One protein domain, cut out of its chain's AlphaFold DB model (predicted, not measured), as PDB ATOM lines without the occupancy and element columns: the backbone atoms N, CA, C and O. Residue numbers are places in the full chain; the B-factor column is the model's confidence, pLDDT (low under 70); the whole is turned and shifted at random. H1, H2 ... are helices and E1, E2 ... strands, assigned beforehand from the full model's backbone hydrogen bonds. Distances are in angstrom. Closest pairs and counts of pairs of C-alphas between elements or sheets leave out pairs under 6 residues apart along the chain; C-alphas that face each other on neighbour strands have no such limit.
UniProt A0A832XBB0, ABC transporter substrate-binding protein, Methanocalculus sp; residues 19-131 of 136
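Overview. This is residues 19 to 131 of the 136 residues of the protein "ABC transporter substrate-binding protein" of Methanocalculus sp (UniProt A0A832XBB0). Two short parallel strands, E1 and E2, make a small core between H2 on one side and H5 on the other. H1 and H3 lie toward one end of the long axis, and H6, folded back from H5 over only part of its length, and H7 toward the other. The 113 printed residues run H1 E1 H2 H3 E2 H4 H5 H6 H7, mostly helix. The whole is compact, with a radius of gyration of the C-alphas of 14.9 A and spans of 47 by 31 by 19 A.

Along the chain. H1, residues 19 to 24, begins at C-alpha 19 (93.899, 104.616, 90.063). E1 is residues 29 to 33, 12.8 A; H2 43 to 54, 16.9 A; H3 63 to 66; E2 70 to 74, 13.6 A; H4 75 to 79; H5 83 to 94, 16.4 A; H6 104 to 116, 17.3 A. H7, residues 120 to 125, ends at C-alpha 125 (94.608, 95.588, 125.730).

Arrangement. N 31 and O 71 of parallel E1 and E2 are within hydrogen-bond range, 2.8 A. E1, H2 H3, E2 form a strand-helix-strand unit, two parallel neighbour strands with helices between, its crossover right-handed. Residues 72 to 73 of E2 pair antiparallel with 129 to 130. The closest C-alphas of H2 and E2, Tyr 50 and Ile 72, are 7.4 A apart; of E2 and H5, Val 73 and Ala 86, 7.3 A. H4 and H5 touch only at the corner, closest at C-alphas 78 and 86, 5.4 A. H5 and H6, a helical hairpin, touch at a shallow tilt of 3 degrees, opposite ways, with residues 85 to 89 and 104 to 108 alone; C-alphas 85 and 108 are closest, 5.5 A. H6 and H7 only just touch, with 3 pairs of C-alphas within 8 A, the closest 109 and 123, 6.8 A. H1 touches no helix. Every O i to N i+4 pair is within range in H1, H2, H4, H5, H6 and H7; H3 is too short for one.

Size, cuts and confidence. The C-alphas farthest apart, His 23 and Arg 117, are 47.1 A apart. The printed part has no cut and no long link. Mean pLDDT of the printed part is 92.1; residue 120 is under 70.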
ATOM      1  N   GLU A  19      94.683 104.838  91.276       96.88
ATOM      2  CA  GLU A  19      93.899 104.616  90.063       96.88
ATOM      3  C   GLU A  19      94.076 103.193  89.523       96.88
ATOM      4  O   GLU A  19      93.114 102.600  89.028       96.88
ATOM      5  N   TRP A  20      95.277 102.623  89.648       97.75
ATOM      6  CA  TRP A  20      95.537 101.241  89.259       97.75
ATOM      7  C   TRP A  20      94.822 100.261  90.195       97.75
ATOM      8  O   TRP A  20      94.162  99.344  89.705       97.75
ATOM      9  N   ILE A  21      94.856 100.488  91.514       97.81
ATOM     10  CA  ILE A  21      94.108  99.673  92.492       97.81
ATOM     11  C   ILE A  21      92.604  99.723  92.188       97.81
ATOM     12  O   ILE A  21      91.952  98.677  92.132       97.81
ATOM     13  N   ILE A  22      92.059 100.919  91.932       98.25
ATOM     14  CA  ILE A  22      90.649 101.107  91.560       98.25
ATOM     15  C   ILE A  22      90.319 100.322  90.286       98.25
ATOM     16  O   ILE A  22      89.271  99.683  90.215       98.25
ATOM     17  N   HIS A  23      91.210 100.332  89.290       98.12
ATOM     18  CA  HIS A  23      91.019  99.590  88.045       98.12
ATOM     19  C   HIS A  23      91.074  98.069  88.234       98.12
ATOM     20  O   HIS A  23      90.289  97.357  87.611       98.12
ATOM     21  N   GLN A  24      91.972  97.565  89.089       98.31
ATOM     22  CA  GLN A  24      92.039  96.137  89.420       98.31
ATOM     23  C   GLN A  24      90.831  95.664  90.232       98.31
ATOM     24  O   GLN A  24      90.492  94.485  90.166       98.31
ATOM     25  N   ASN A  25      90.189  96.572  90.973       98.38
ATOM     26  CA  ASN A  25      88.958  96.326  91.715       98.38
ATOM     27  C   ASN A  25      89.024  95.068  92.616       98.38
ATOM     28  O   ASN A  25      88.278  94.113  92.394       98.38
ATOM     29  N   PRO A  26      89.937  95.025  93.606       98.38
ATOM     30  CA  PRO A  26      90.124  93.839  94.437       98.38
ATOM     31  C   PRO A  26      88.890  93.499  95.285       98.38
ATOM     32  O   PRO A  26      88.207  94.386  95.797       98.38
ATOM     33  N   ASP A  27      88.678  92.200  95.520       98.44
ATOM     34  CA  ASP A  27      87.623  91.684  96.410       98.44
ATOM     35  C   ASP A  27      87.928  91.894  97.901       98.44
ATOM     36  O   ASP A  27      87.025  91.858  98.737       98.44
ATOM     37  N   VAL A  28      89.213  92.034  98.243       98.38
ATOM     38  CA  VAL A  28      89.723  92.208  99.608       98.38
ATOM     39  C   VAL A  28      90.928  93.141  99.579       98.38
ATOM     40  O   VAL A  28      91.827  92.962  98.758       98.38
ATOM     41  N   ILE A  29      90.986  94.081 100.522       98.06
ATOM     42  CA  ILE A  29      92.186  94.874 100.805       98.06
ATOM     43  C   ILE A  29      92.755  94.398 102.140       98.06
ATOM     44  O   ILE A  29      92.083  94.457 103.167       98.06
ATOM     45  N   LEU A  30      93.998  93.917 102.125       97.25
ATOM     46  CA  LEU A  30      94.722  93.503 103.323       97.25
ATOM     47  C   LEU A  30      95.903  94.442 103.547       97.25
ATOM     48  O   LEU A  30      96.812  94.517 102.723       97.25
ATOM     49  N   ILE A  31      95.895  95.124 104.682       95.88
ATOM     50  CA  ILE A  31      96.894  96.113 105.058       95.88
ATOM     51  C   ILE A  31      97.749  95.555 106.179       95.88
ATOM     52  O   ILE A  31      97.272  94.962 107.148       95.88
ATOM     53  N   TRP A  32      99.040  95.801 106.058       93.75
ATOM     54  CA  TRP A  32      99.976  95.589 107.137       93.75
ATOM     55  C   TRP A  32     100.224  96.912 107.870       93.75
ATOM     56  O   TRP A  32     100.452  97.935 107.230       93.75
ATOM     57  N   SER A  33     100.198  96.889 109.206       92.81
ATOM     58  CA  SER A  33     100.458  98.072 110.034       92.81
ATOM     59  C   SER A  33     101.609  97.864 111.021       92.81
ATOM     60  O   SER A  33     101.722  96.835 111.695       92.81
ATOM     61  N   GLY A  34     102.471  98.875 111.139       90.81
ATOM     62  CA  GLY A  34     103.486  98.993 112.194       90.81
ATOM     63  C   GLY A  34     102.937  99.424 113.558       90.81
ATOM     64  O   GLY A  34     103.671  99.374 114.546       90.81
ATOM     65  N   LYS A  35     101.674  99.858 113.596       89.12
ATOM     66  CA  LYS A  35     100.992 100.434 114.759       89.12
ATOM     67  C   LYS A  35     100.260  99.342 115.549       89.12
ATOM     68  O   LYS A  35      99.856  98.329 114.968       89.12
ATOM     69  N   ALA A  36     100.084  99.551 116.851       90.06
ATOM     70  CA  ALA A  36      99.401  98.645 117.771       90.06
ATOM     71  C   ALA A  36      99.995  97.224 117.854       90.06
ATOM     72  O   ALA A  36     101.214  97.017 117.870       90.06
ATOM     73  N   GLY A  37      99.139  96.213 118.007       89.62
ATOM     74  CA  GLY A  37      99.527  94.840 118.300       89.62
ATOM     75  C   GLY A  37      99.916  94.684 119.761       89.62
ATOM     76  O   GLY A  37      99.085  94.814 120.654       89.62
ATOM     77  N   TYR A  38     101.195  94.391 119.995       87.81
ATOM     78  CA  TYR A  38     101.751  94.216 121.340       87.81
ATOM     79  C   TYR A  38     102.112  95.536 122.035       87.81
ATOM     80  O   TYR A  38     102.450  95.527 123.218       87.81
ATOM     81  N   LYS A  39     102.033  96.664 121.323       84.06
ATOM     82  CA  LYS A  39     102.034  97.994 121.931       84.06
ATOM     83  C   LYS A  39     100.602  98.320 122.351       84.06
ATOM     84  O   LYS A  39      99.732  98.526 121.509       84.06
ATOM     85  N   MET A  40     100.357  98.257 123.655       80.62
ATOM     86  CA  MET A  40      99.028  98.450 124.236       80.62
ATOM     87  C   MET A  40      98.595  99.919 124.119       80.62
ATOM     88  O   MET A  40      99.430 100.815 124.229       80.62
ATOM     89  N   GLY A  41      97.294 100.160 123.934       79.19
ATOM     90  CA  GLY A  41      96.724 101.516 123.920       79.19
ATOM     91  C   GLY A  41      96.792 102.267 122.584       79.19
ATOM     92  O   GLY A  41      96.380 103.416 122.528       79.19
ATOM     93  N   GLU A  42      97.249 101.633 121.501       86.88
ATOM     94  CA  GLU A  42      97.328 102.240 120.156       86.88
ATOM     95  C   GLU A  42      96.161 101.791 119.240       86.88
ATOM     96  O   GLU A  42      96.298 101.747 118.021       86.88
ATOM     97  N   ARG A  43      95.001 101.396 119.793       91.00
ATOM     98  CA  ARG A  43      93.860 100.918 118.977       91.00
ATOM     99  C   ARG A  43      93.377 101.987 117.994       91.00
ATOM    100  O   ARG A  43      93.172 101.674 116.822       91.00
ATOM    101  N   ASP A  44      93.266 103.228 118.456       93.19
ATOM    102  CA  ASP A  44      92.794 104.361 117.653       93.19
ATOM    103  C   ASP A  44      93.661 104.586 116.413       93.19
ATOM    104  O   ASP A  44      93.155 104.938 115.356       93.19
ATOM    105  N   GLU A  45      94.961 104.302 116.496       92.75
ATOM    106  CA  GLU A  45      95.877 104.420 115.363       92.75
ATOM    107  C   GLU A  45      95.581 103.419 114.234       92.75
ATOM    108  O   GLU A  45      95.863 103.698 113.065       92.75
ATOM    109  N   VAL A  46      95.031 102.248 114.568       94.50
ATOM    110  CA  VAL A  46      94.600 101.242 113.586       94.50
ATOM    111  C   VAL A  46      93.232 101.603 113.009       94.50
ATOM    112  O   VAL A  46      93.019 101.419 111.813       94.50
ATOM    113  N   ILE A  47      92.336 102.156 113.831       95.06
ATOM    114  CA  ILE A  47      91.027 102.652 113.386       95.06
ATOM    115  C   ILE A  47      91.211 103.814 112.409       95.06
ATOM    116  O   ILE A  47      90.662 103.775 111.315       95.06
ATOM    117  N   GLN A  48      92.060 104.786 112.744       95.69
ATOM    118  CA  GLN A  48      92.377 105.911 111.861       95.69
ATOM    119  C   GLN A  48      92.934 105.434 110.518       95.69
ATOM    120  O   GLN A  48      92.495 105.907 109.477       95.69
ATOM    121  N   LEU A  49      93.836 104.445 110.513       95.62
ATOM    122  CA  LEU A  49      94.348 103.866 109.268       95.62
ATOM    123  C   LEU A  49      93.235 103.209 108.431       95.62
ATOM    124  O   LEU A  49      93.233 103.320 107.208       95.62
ATOM    125  N   TYR A  50      92.289 102.522 109.072       96.31
ATOM    126  CA  TYR A  50      91.128 101.957 108.384       96.31
ATOM    127  C   TYR A  50      90.251 103.056 107.770       96.31
ATOM    128  O   TYR A  50      89.882 102.971 106.600       96.31
ATOM    129  N   GLU A  51      89.950 104.102 108.540       96.31
ATOM    130  CA  GLU A  51      89.141 105.242 108.104       96.31
ATOM    131  C   GLU A  51      89.803 106.021 106.961       96.31
ATOM    132  O   GLU A  51      89.123 106.396 106.008       96.31
ATOM    133  N   GLU A  52      91.124 106.213 107.004       96.19
ATOM    134  CA  GLU A  52      91.903 106.832 105.925       96.19
ATOM    135  C   GLU A  52      91.747 106.061 104.606       96.19
ATOM    136  O   GLU A  52      91.552 106.654 103.542       96.19
ATOM    137  N   ILE A  53      91.776 104.728 104.665       95.50
ATOM    138  CA  ILE A  53      91.654 103.874 103.478       95.50
ATOM    139  C   ILE A  53      90.214 103.861 102.965       95.50
ATOM    140  O   ILE A  53      89.995 104.014 101.764       95.50
ATOM    141  N   MET A  54      89.229 103.755 103.860       95.31
ATOM    142  CA  MET A  54      87.809 103.886 103.508       95.31
ATOM    143  C   MET A  54      87.495 105.253 102.884       95.31
ATOM    144  O   MET A  54      86.690 105.342 101.959       95.31
ATOM    145  N   GLY A  55      88.133 106.316 103.381       96.25
ATOM    146  CA  GLY A  55      87.969 107.694 102.920       96.25
ATOM    147  C   GLY A  55      88.847 108.077 101.728       96.25
ATOM    148  O   GLY A  55      88.797 109.229 101.290       96.25
ATOM    149  N   THR A  56      89.654 107.154 101.197       97.38
ATOM    150  CA  THR A  56      90.528 107.437 100.055       97.38
ATOM    151  C   THR A  56      89.677 107.745  98.813       97.38
ATOM    152  O   THR A  56      88.850 106.924  98.418       97.38
ATOM    153  N   PRO A  57      89.855 108.909  98.155       97.50
ATOM    154  CA  PRO A  57      89.035 109.273  97.003       97.50
ATOM    155  C   PRO A  57      89.092 108.227  95.882       97.50
ATOM    156  O   PRO A  57      90.169 107.854  95.418       97.50
ATOM    157  N   GLY A  58      87.927 107.777  95.417       97.44
ATOM    158  CA  GLY A  58      87.789 106.759  94.378       97.44
ATOM    159  C   GLY A  58      87.680 105.333  94.921       97.44
ATOM    160  O   GLY A  58      87.177 104.462  94.202       97.44
ATOM    161  N   PHE A  59      88.087 105.078  96.170       98.06
ATOM    162  CA  PHE A  59      88.016 103.741  96.764       98.06
ATOM    163  C   PHE A  59      86.574 103.310  97.035       98.06
ATOM    164  O   PHE A  59      86.303 102.115  97.012       98.06
ATOM    165  N   GLU A  60      85.612 104.238  97.112       97.75
ATOM    166  CA  GLU A  60      84.179 103.919  97.191       97.75
ATOM    167  C   GLU A  60      83.670 103.054  96.016       97.75
ATOM    168  O   GLU A  60      82.578 102.485  96.057       97.75
ATOM    169  N   ARG A  61      84.460 102.953  94.939       97.75
ATOM    170  CA  ARG A  61      84.151 102.168  93.736       97.75
ATOM    171  C   ARG A  61      84.682 100.737  93.799       97.75
ATOM    172  O   ARG A  61      84.224  99.925  92.994       97.75
ATOM    173  N   ILE A  62      85.594 100.436  94.721       98.62
ATOM    174  CA  ILE A  62      86.238  99.127  94.862       98.62
ATOM    175  C   ILE A  62      85.301  98.157  95.591       98.62
ATOM    176  O   ILE A  62      84.697  98.510  96.604       98.62
ATOM    177  N   GLU A  63      85.209  96.916  95.115       98.50
ATOM    178  CA  GLU A  63      84.365  95.885  95.735       98.50
ATOM    179  C   GLU A  63      84.769  95.570  97.178       98.50
ATOM    180  O   GLU A  63      83.892  95.432  98.028       98.50
ATOM    181  N   ALA A  64      86.062  95.535  97.505       98.44
ATOM    182  CA  ALA A  64      86.506  95.401  98.891       98.44
ATOM    183  C   ALA A  64      85.923  96.479  99.822       98.44
ATOM    184  O   ALA A  64      85.544  96.168 100.944       98.44
ATOM    185  N   VAL A  65      85.830  97.732  99.368       97.94
ATOM    186  CA  VAL A  65      85.325  98.856 100.179       97.94
ATOM    187  C   VAL A  65      83.806  98.776 100.307       97.94
ATOM    188  O   VAL A  65      83.274  98.883 101.404       97.94
ATOM    189  N   LYS A  66      83.097  98.516  99.199       97.94
ATOM    190  CA  LYS A  66      81.629  98.380  99.186       97.94
ATOM    191  C   LYS A  66      81.110  97.247 100.068       97.94
ATOM    192  O   LYS A  66      79.983  97.323 100.542       97.94
ATOM    193  N   ASN A  67      81.904  96.190 100.220       97.81
ATOM    194  CA  ASN A  67      81.518  94.975 100.932       97.81
ATOM    195  C   ASN A  67      82.175  94.861 102.323       97.81
ATOM    196  O   ASN A  67      82.176  93.769 102.890       97.81
ATOM    197  N   ASP A  68      82.765  95.942 102.854       96.38
ATOM    198  CA  ASP A  68      83.447  95.974 104.160       96.38
ATOM    199  C   ASP A  68      84.537  94.888 104.316       96.38
ATOM    200  O   ASP A  68      84.711  94.254 105.361       96.38
ATOM    201  N   ARG A  69      85.298  94.653 103.242       97.75
ATOM    202  CA  ARG A  69      86.388  93.665 103.161       97.75
ATOM    203  C   ARG A  69      87.764  94.320 103.151       97.75
ATOM    204  O   ARG A  69      88.653  93.937 102.382       97.75
ATOM    205  N   ILE A  70      87.930  95.314 104.016       98.06
ATOM    206  CA  ILE A  70      89.216  95.937 104.319       98.06
ATOM    207  C   ILE A  70      89.675  95.423 105.677       98.06
ATOM    208  O   ILE A  70      88.951  95.507 106.665       98.06
ATOM    209  N   TYR A  71      90.884  94.879 105.729       97.88
ATOM    210  CA  TYR A  71      91.414  94.257 106.931       97.88
ATOM    211  C   TYR A  71      92.827  94.741 107.205       97.88
ATOM    212  O   TYR A  71      93.636  94.877 106.290       97.88
ATOM    213  N   ILE A  72      93.149  94.951 108.476       97.50
ATOM    214  CA  ILE A  72      94.483  95.330 108.932       97.50
ATOM    215  C   ILE A  72      95.043  94.203 109.795       97.50
ATOM    216  O   ILE A  72      94.353  93.685 110.669       97.50
ATOM    217  N   VAL A  73      96.312  93.853 109.593       96.50
ATOM    218  CA  VAL A  73      97.079  92.971 110.484       96.50
ATOM    219  C   VAL A  73      98.318  93.711 110.974       96.50
ATOM    220  O   VAL A  73      99.078  94.287 110.193       96.50
ATOM    221  N   THR A  74      98.544  93.687 112.283       95.25
ATOM    222  CA  THR A  74      99.693  94.366 112.894       95.25
ATOM    223  C   THR A  74     100.984  93.565 112.749       95.25
ATOM    224  O   THR A  74     100.984  92.335 112.728       95.25
ATOM    225  N   SER A  75     102.117  94.263 112.693       92.19
ATOM    226  CA  SER A  75     103.448  93.682 112.463       92.19
ATOM    227  C   SER A  75     103.803  92.570 113.437       92.19
ATOM    228  O   SER A  75     104.234  91.493 113.026       92.19
ATOM    229  N   GLY A  76     103.614  92.825 114.735       89.06
ATOM    230  CA  GLY A  76     103.944  91.853 115.771       89.06
ATOM    231  C   GLY A  76     103.094  90.588 115.665       89.06
ATOM    232  O   GLY A  76     103.583  89.499 115.956       89.06
ATOM    233  N   PHE A  77     101.850  90.716 115.199       92.50
ATOM    234  CA  PHE A  77     100.969  89.576 114.986       92.50
ATOM    235  C   PHE A  77     101.301  88.828 113.689       92.50
ATOM    236  O   PHE A  77     101.449  87.612 113.725       92.50
ATOM    237  N   ALA A  78     101.492  89.539 112.574       93.88
ATOM    238  CA  ALA A  78     101.753  88.957 111.253       93.88
ATOM    239  C   ALA A  78     103.107  88.242 111.150       93.88
ATOM    240  O   ALA A  78     103.197  87.173 110.549       93.88
ATOM    241  N   PHE A  79     104.159  88.841 111.709       90.94
ATOM    242  CA  PHE A  79     105.545  88.403 111.502       90.94
ATOM    243  C   PHE A  79     106.234  87.935 112.784       90.94
ATOM    244  O   PHE A  79     107.358  87.438 112.740       90.94
ATOM    245  N   GLY A  80     105.577  88.096 113.931       87.88
ATOM    246  CA  GLY A  80     106.079  87.625 115.209       87.88
ATOM    247  C   GLY A  80     105.601  86.219 115.546       87.88
ATOM    248  O   GLY A  80     105.192  85.412 114.707       87.88
ATOM    249  N   THR A  81     105.629  85.929 116.838       84.56
ATOM    250  CA  THR A  81     105.253  84.629 117.386       84.56
ATOM    251  C   THR A  81     103.759  84.310 117.273       84.56
ATOM    252  O   THR A  81     103.387  83.141 117.282       84.56
ATOM    253  N   GLY A  82     102.908  85.329 117.106       85.81
ATOM    254  CA  GLY A  82     101.477  85.177 116.824       85.81
ATOM    255  C   GLY A  82     101.138  84.816 115.370       85.81
ATOM    256  O   GLY A  82      99.964  84.614 115.063       85.81
ATOM    257  N   SER A  83     102.133  84.700 114.484       91.56
ATOM    258  CA  SER A  83     101.926  84.530 113.037       91.56
ATOM    259  C   SER A  83     101.045  83.345 112.617       91.56
ATOM    260  O   SER A  83     100.290  83.514 111.659       91.56
ATOM    261  N   PRO A  84     101.011  82.184 113.311       91.38
ATOM    262  CA  PRO A  84     100.049  81.135 112.973       91.38
ATOM    263  C   PRO A  84      98.594  81.586 113.153       91.38
ATOM    264  O   PRO A  84      97.763  81.327 112.285       91.38
ATOM    265  N   ALA A  85      98.282  82.307 114.234       93.38
ATOM    266  CA  ALA A  85      96.944  82.852 114.458       93.38
ATOM    267  C   ALA A  85      96.616  83.959 113.441       93.38
ATOM    268  O   ALA A  85      95.498  84.001 112.929       93.38
ATOM    269  N   ALA A  86      97.598  84.793 113.082       94.88
ATOM    270  CA  ALA A  86      97.440  85.807 112.039       94.88
ATOM    271  C   ALA A  86      97.135  85.193 110.668       94.88
ATOM    272  O   ALA A  86      96.242  85.657 109.962       94.88
ATOM    273  N   LEU A  87      97.822  84.107 110.307       95.06
ATOM    274  CA  LEU A  87      97.570  83.389 109.061       95.06
ATOM    275  C   LEU A  87      96.154  82.799 109.025       95.06
ATOM    276  O   LEU A  87      95.475  82.896 108.003       95.06
ATOM    277  N   VAL A  88      95.695  82.223 110.139       95.62
ATOM    278  CA  VAL A  88      94.320  81.715 110.263       95.62
ATOM    279  C   VAL A  88      93.306  82.857 110.163       95.62
ATOM    280  O   VAL A  88      92.288  82.699 109.494       95.62
ATOM    281  N   GLN A  89      93.593  84.024 110.746       96.38
ATOM    282  CA  GLN A  89      92.741  85.210 110.628       96.38
ATOM    283  C   GLN A  89      92.622  85.693 109.181       96.38
ATOM    284  O   GLN A  89      91.512  85.914 108.698       96.38
ATOM    285  N   VAL A  90      93.741  85.777 108.458       96.62
ATOM    286  CA  VAL A  90      93.733  86.113 107.028       96.62
ATOM    287  C   VAL A  90      92.952  85.070 106.229       96.62
ATOM    288  O   VAL A  90      92.131  85.426 105.389       96.62
ATOM    289  N   ALA A  91      93.146  83.779 106.507       96.69
ATOM    290  CA  ALA A  91      92.390  82.721 105.842       96.69
ATOM    291  C   ALA A  91      90.877  82.840 106.098       96.69
ATOM    292  O   ALA A  91      90.100  82.696 105.154       96.69
ATOM    293  N   LYS A  92      90.471  83.179 107.329       96.31
ATOM    294  CA  LYS A  92      89.071  83.408 107.702       96.31
ATOM    295  C   LYS A  92      88.446  84.579 106.946       96.31
ATOM    296  O   LYS A  92      87.325  84.446 106.479       96.31
ATOM    297  N   TRP A  93      89.151  85.691 106.754       96.50
ATOM    298  CA  TRP A  93      88.622  86.810 105.959       96.50
ATOM    299  C   TRP A  93      88.496  86.501 104.465       96.50
ATOM    300  O   TRP A  93      87.572  86.966 103.789       96.50
ATOM    301  N   LEU A  94      89.430  85.715 103.929       96.75
ATOM    302  CA  LEU A  94      89.395  85.319 102.524       96.75
ATOM    303  C   LEU A  94      88.321  84.253 102.249       96.75
ATOM    304  O   LEU A  94      87.762  84.242 101.154       96.75
ATOM    305  N   TYR A  95      88.030  83.386 103.226       96.25
ATOM    306  CA  TYR A  95      87.109  82.249 103.105       96.25
ATOM    307  C   TYR A  95      86.240  82.083 104.365       96.25
ATOM    308  O   TYR A  95      86.388  81.083 105.072       96.25
ATOM    309  N   PRO A  96      85.339  83.031 104.673       94.31
ATOM    310  CA  PRO A  96      84.588  83.030 105.932       94.31
ATOM    311  C   PRO A  96      83.823  81.723 106.172       94.31
ATOM    312  O   PRO A  96      83.922  81.159 107.261       94.31
ATOM    313  N   ASP A  97      83.186  81.176 105.135       95.75
ATOM    314  CA  ASP A  97      82.387  79.943 105.207       95.75
ATOM    315  C   ASP A  97      83.204  78.704 105.616       95.75
ATOM    316  O   ASP A  97      82.680  77.768 106.212       95.75
ATOM    317  N   LEU A  98      84.510  78.682 105.320       96.25
ATOM    318  CA  LEU A  98      85.387  77.558 105.673       96.25
ATOM    319  C   LEU A  98      85.950  77.663 107.097       96.25
ATOM    320  O   LEU A  98      86.468  76.679 107.626       96.25
ATOM    321  N   PHE A  99      85.875  78.845 107.712       95.06
ATOM    322  CA  PHE A  99      86.502  79.163 108.999       95.06
ATOM    323  C   PHE A  99      85.493  79.700 110.028       95.06
ATOM    324  O   PHE A  99      85.889  80.313 111.028       95.06
ATOM    325  N   GLU A 100      84.197  79.462 109.819       91.50
ATOM    326  CA  GLU A 100      83.124  79.901 110.717       91.50
ATOM    327  C   GLU A 100      83.393  79.446 112.161       91.50
ATOM    328  O   GLU A 100      83.419  80.267 113.077       91.50
ATOM    329  N   TYR A 101      83.749  78.169 112.336       92.19
ATOM    330  CA  TYR A 101      83.991  77.527 113.634       92.19
ATOM    331  C   TYR A 101      85.347  77.846 114.280       92.19
ATOM    332  O   TYR A 101      85.645  77.345 115.362       92.19
ATOM    333  N   ILE A 102      86.202  78.629 113.618       92.56
ATOM    334  CA  ILE A 102      87.550  78.919 114.108       92.56
ATOM    335  C   ILE A 102      87.571  80.248 114.861       92.56
ATOM    336  O   ILE A 102      87.253  81.301 114.300       92.56
ATOM    337  N   ASN A 103      88.016  80.196 116.117       89.50
ATOM    338  CA  ASN A 103      88.283  81.366 116.942       89.50
ATOM    339  C   ASN A 103      89.792  81.674 116.959       89.50
ATOM    340  O   ASN A 103      90.577  81.066 117.684       89.50
ATOM    341  N   THR A 104      90.209  82.618 116.122       88.88
ATOM    342  CA  THR A 104      91.603  83.084 115.988       88.88
ATOM    343  C   THR A 104      92.143  83.700 117.269       88.88
ATOM    344  O   THR A 104      93.314  83.500 117.604       88.88
ATOM    345  N   THR A 105      91.279  84.381 118.014       86.81
ATOM    346  CA  THR A 105      91.586  84.951 119.318       86.81
ATOM    347  C   THR A 105      91.954  83.864 120.333       86.81
ATOM    348  O   THR A 105      92.952  83.996 121.041       86.81
ATOM    349  N   GLU A 106      91.227  82.743 120.356       88.75
ATOM    350  CA  GLU A 106      91.555  81.599 121.221       88.75
ATOM    351  C   GLU A 106      92.877  80.929 120.835       88.75
ATOM    352  O   GLU A 106      93.661  80.579 121.717       88.75
ATOM    353  N   ILE A 107      93.160  80.795 119.532       90.56
ATOM    354  CA  ILE A 107      94.439  80.247 119.048       90.56
ATOM    355  C   ILE A 107      95.603  81.106 119.558       90.56
ATOM    356  O   ILE A 107      96.601  80.588 120.063       90.56
ATOM    357  N   HIS A 108      95.479  82.431 119.456       90.62
ATOM    358  CA  HIS A 108      96.510  83.345 119.940       90.62
ATOM    359  C   HIS A 108      96.637  83.326 121.467       90.62
ATOM    360  O   HIS A 108      97.754  83.301 121.990       90.62
ATOM    361  N   ALA A 109      95.516  83.267 122.190       88.19
ATOM    362  CA  ALA A 109      95.507  83.180 123.646       88.19
ATOM    363  C   ALA A 109      96.153  81.879 124.161       88.19
ATOM    364  O   ALA A 109      96.924  81.921 125.125       88.19
ATOM    365  N   GLU A 110      95.891  80.733 123.518       89.06
ATOM    366  CA  GLU A 110      96.536  79.452 123.850       89.06
ATOM    367  C   GLU A 110      98.048  79.533 123.651       89.06
ATOM    368  O   GLU A 110      98.804  79.147 124.550       89.06
ATOM    369  N   TYR A 111      98.490  80.132 122.539       88.75
ATOM    370  CA  TYR A 111      99.904  80.365 122.270       88.75
ATOM    371  C   TYR A 111     100.575  81.191 123.380       88.75
ATOM    372  O   TYR A 111     101.576  80.755 123.961       88.75
ATOM    373  N   LEU A 112     100.024  82.365 123.707       88.38
ATOM    374  CA  LEU A 112     100.593  83.253 124.728       88.38
ATOM    375  C   LEU A 112     100.667  82.542 126.088       88.38
ATOM    376  O   LEU A 112     101.726  82.467 126.722       88.38
ATOM    377  N   LYS A 113      99.564  81.907 126.494       88.12
ATOM    378  CA  LYS A 113      99.491  81.183 127.765       88.12
ATOM    379  C   LYS A 113     100.555  80.092 127.858       88.12
ATOM    380  O   LYS A 113     101.204  79.949 128.897       88.12
ATOM    381  N   ARG A 114     100.727  79.308 126.793       88.00
ATOM    382  CA  ARG A 114     101.595  78.127 126.790       88.00
ATOM    383  C   ARG A 114     103.076  78.470 126.664       88.00
ATOM    384  O   ARG A 114     103.892  77.824 127.322       88.00
ATOM    385  N   PHE A 115     103.423  79.454 125.836       86.25
ATOM    386  CA  PHE A 115     104.814  79.683 125.431       86.25
ATOM    387  C   PHE A 115     105.431  80.959 125.998       86.25
ATOM    388  O   PHE A 115     106.630  80.963 126.270       86.25
ATOM    389  N   THR A 116     104.649  82.015 126.234       82.94
ATOM    390  CA  THR A 116     105.161  83.271 126.811       82.94
ATOM    391  C   THR A 116     104.810  83.425 128.288       82.94
ATOM    392  O   THR A 116     105.382  84.281 128.957       82.94
ATOM    393  N   ARG A 117     103.909  82.578 128.820       82.25
ATOM    394  CA  ARG A 117     103.361  82.669 130.191       82.25
ATOM    395  C   ARG A 117     102.727  84.036 130.482       82.25
ATOM    396  O   ARG A 117     102.626  84.453 131.632       82.25
ATOM    397  N   THR A 118     102.293  84.710 129.426       72.88
ATOM    398  CA  THR A 118     101.500  85.940 129.431       72.88
ATOM    399  C   THR A 118     100.163  85.631 128.747       72.88
ATOM    400  O   THR A 118      99.991  84.533 128.221       72.88
ATOM    401  N   GLY A 119      99.171  86.523 128.768       72.44
ATOM    402  CA  GLY A 119      97.946  86.229 128.013       72.44
ATOM    403  C   GLY A 119      96.783  87.161 128.276       72.44
ATOM    404  O   GLY A 119      96.401  87.874 127.365       72.44
ATOM    405  N   ALA A 120      96.242  87.173 129.497       69.12
ATOM    406  CA  ALA A 120      94.994  87.889 129.787       69.12
ATOM    407  C   ALA A 120      95.093  89.395 129.483       69.12
ATOM    408  O   ALA A 120      94.328  89.914 128.682       69.12
ATOM    409  N   GLU A 121      96.113  90.067 130.018       72.50
ATOM    410  CA  GLU A 121      96.311  91.509 129.815       72.50
ATOM    411  C   GLU A 121      96.606  91.873 128.348       72.50
ATOM    412  O   GLU A 121      96.042  92.817 127.806       72.50
ATOM    413  N   ILE A 122      97.448  91.075 127.680       77.94
ATOM    414  CA  ILE A 122      97.832  91.268 126.271       77.94
ATOM    415  C   ILE A 122      96.634  91.058 125.339       77.94
ATOM    416  O   ILE A 122      96.495  91.752 124.336       77.94
ATOM    417  N   HIS A 123      95.782  90.091 125.664       71.50
ATOM    418  CA  HIS A 123      94.563  89.799 124.927       71.50
ATOM    419  C   HIS A 123      93.531  90.925 125.070       71.50
ATOM    420  O   HIS A 123      92.881  91.284 124.095       71.50
ATOM    421  N   GLU A 124      93.381  91.492 126.267       74.00
ATOM    422  CA  GLU A 124      92.398  92.549 126.528       74.00
ATOM    423  C   GLU A 124      92.821  93.906 125.951       74.00
ATOM    424  O   GLU A 124      91.995  94.626 125.388       74.00
ATOM    425  N   GLN A 125      94.106  94.251 126.062       80.19
ATOM    426  CA  GLN A 125      94.608  95.588 125.730       80.19
ATOM    427  C   GLN A 125      95.270  95.680 124.345       80.19
ATOM    428  O   GLN A 125      95.455  96.781 123.820       80.19
ATOM    429  N   GLY A 126      95.630  94.543 123.743       88.12
ATOM    430  CA  GLY A 126      96.250  94.492 122.424       88.12
ATOM    431  C   GLY A 126      95.240  94.674 121.293       88.12
ATOM    432  O   GLY A 126      94.058  94.355 121.425       88.12
ATOM    433  N   THR A 127      95.719  95.157 120.150       92.62
ATOM    434  CA  THR A 127      94.942  95.224 118.901       92.62
ATOM    435  C   THR A 127      95.760  94.572 117.805       92.62
ATOM    436  O   THR A 127      96.618  95.209 117.207       92.62
ATOM    437  N   PHE A 128      95.556  93.277 117.579       93.69
ATOM    438  CA  PHE A 128      96.406  92.479 116.686       93.69
ATOM    439  C   PHE A 128      96.010  92.574 115.216       93.69
ATOM    440  O   PHE A 128      96.851  92.392 114.329       93.69
ATOM    441  N   TYR A 129      94.747  92.890 114.972       94.94
ATOM    442  CA  TYR A 129      94.152  93.090 113.667       94.94
ATOM    443  C   TYR A 129      92.938  94.015 113.784       94.94
ATOM    444  O   TYR A 129      92.505  94.315 114.893       94.94
ATOM    445  N   TYR A 130      92.391  94.455 112.652       95.19
ATOM    446  CA  TYR A 130      91.141  95.209 112.581       95.19
ATOM    447  C   TYR A 130      90.359  94.832 111.307       95.19
ATOM    448  O   TYR A 130      91.001  94.618 110.276       95.19
ATOM    449  N   PRO A 131      89.016  94.749 111.335       94.25
ATOM    450  CA  PRO A 131      88.144  94.878 112.506       94.25
ATOM    451  C   PRO A 131      88.385  93.779 113.547       94.25
ATOM    452  O   PRO A 131      88.594  92.616 113.203       94.25
TER     453      PRO A 131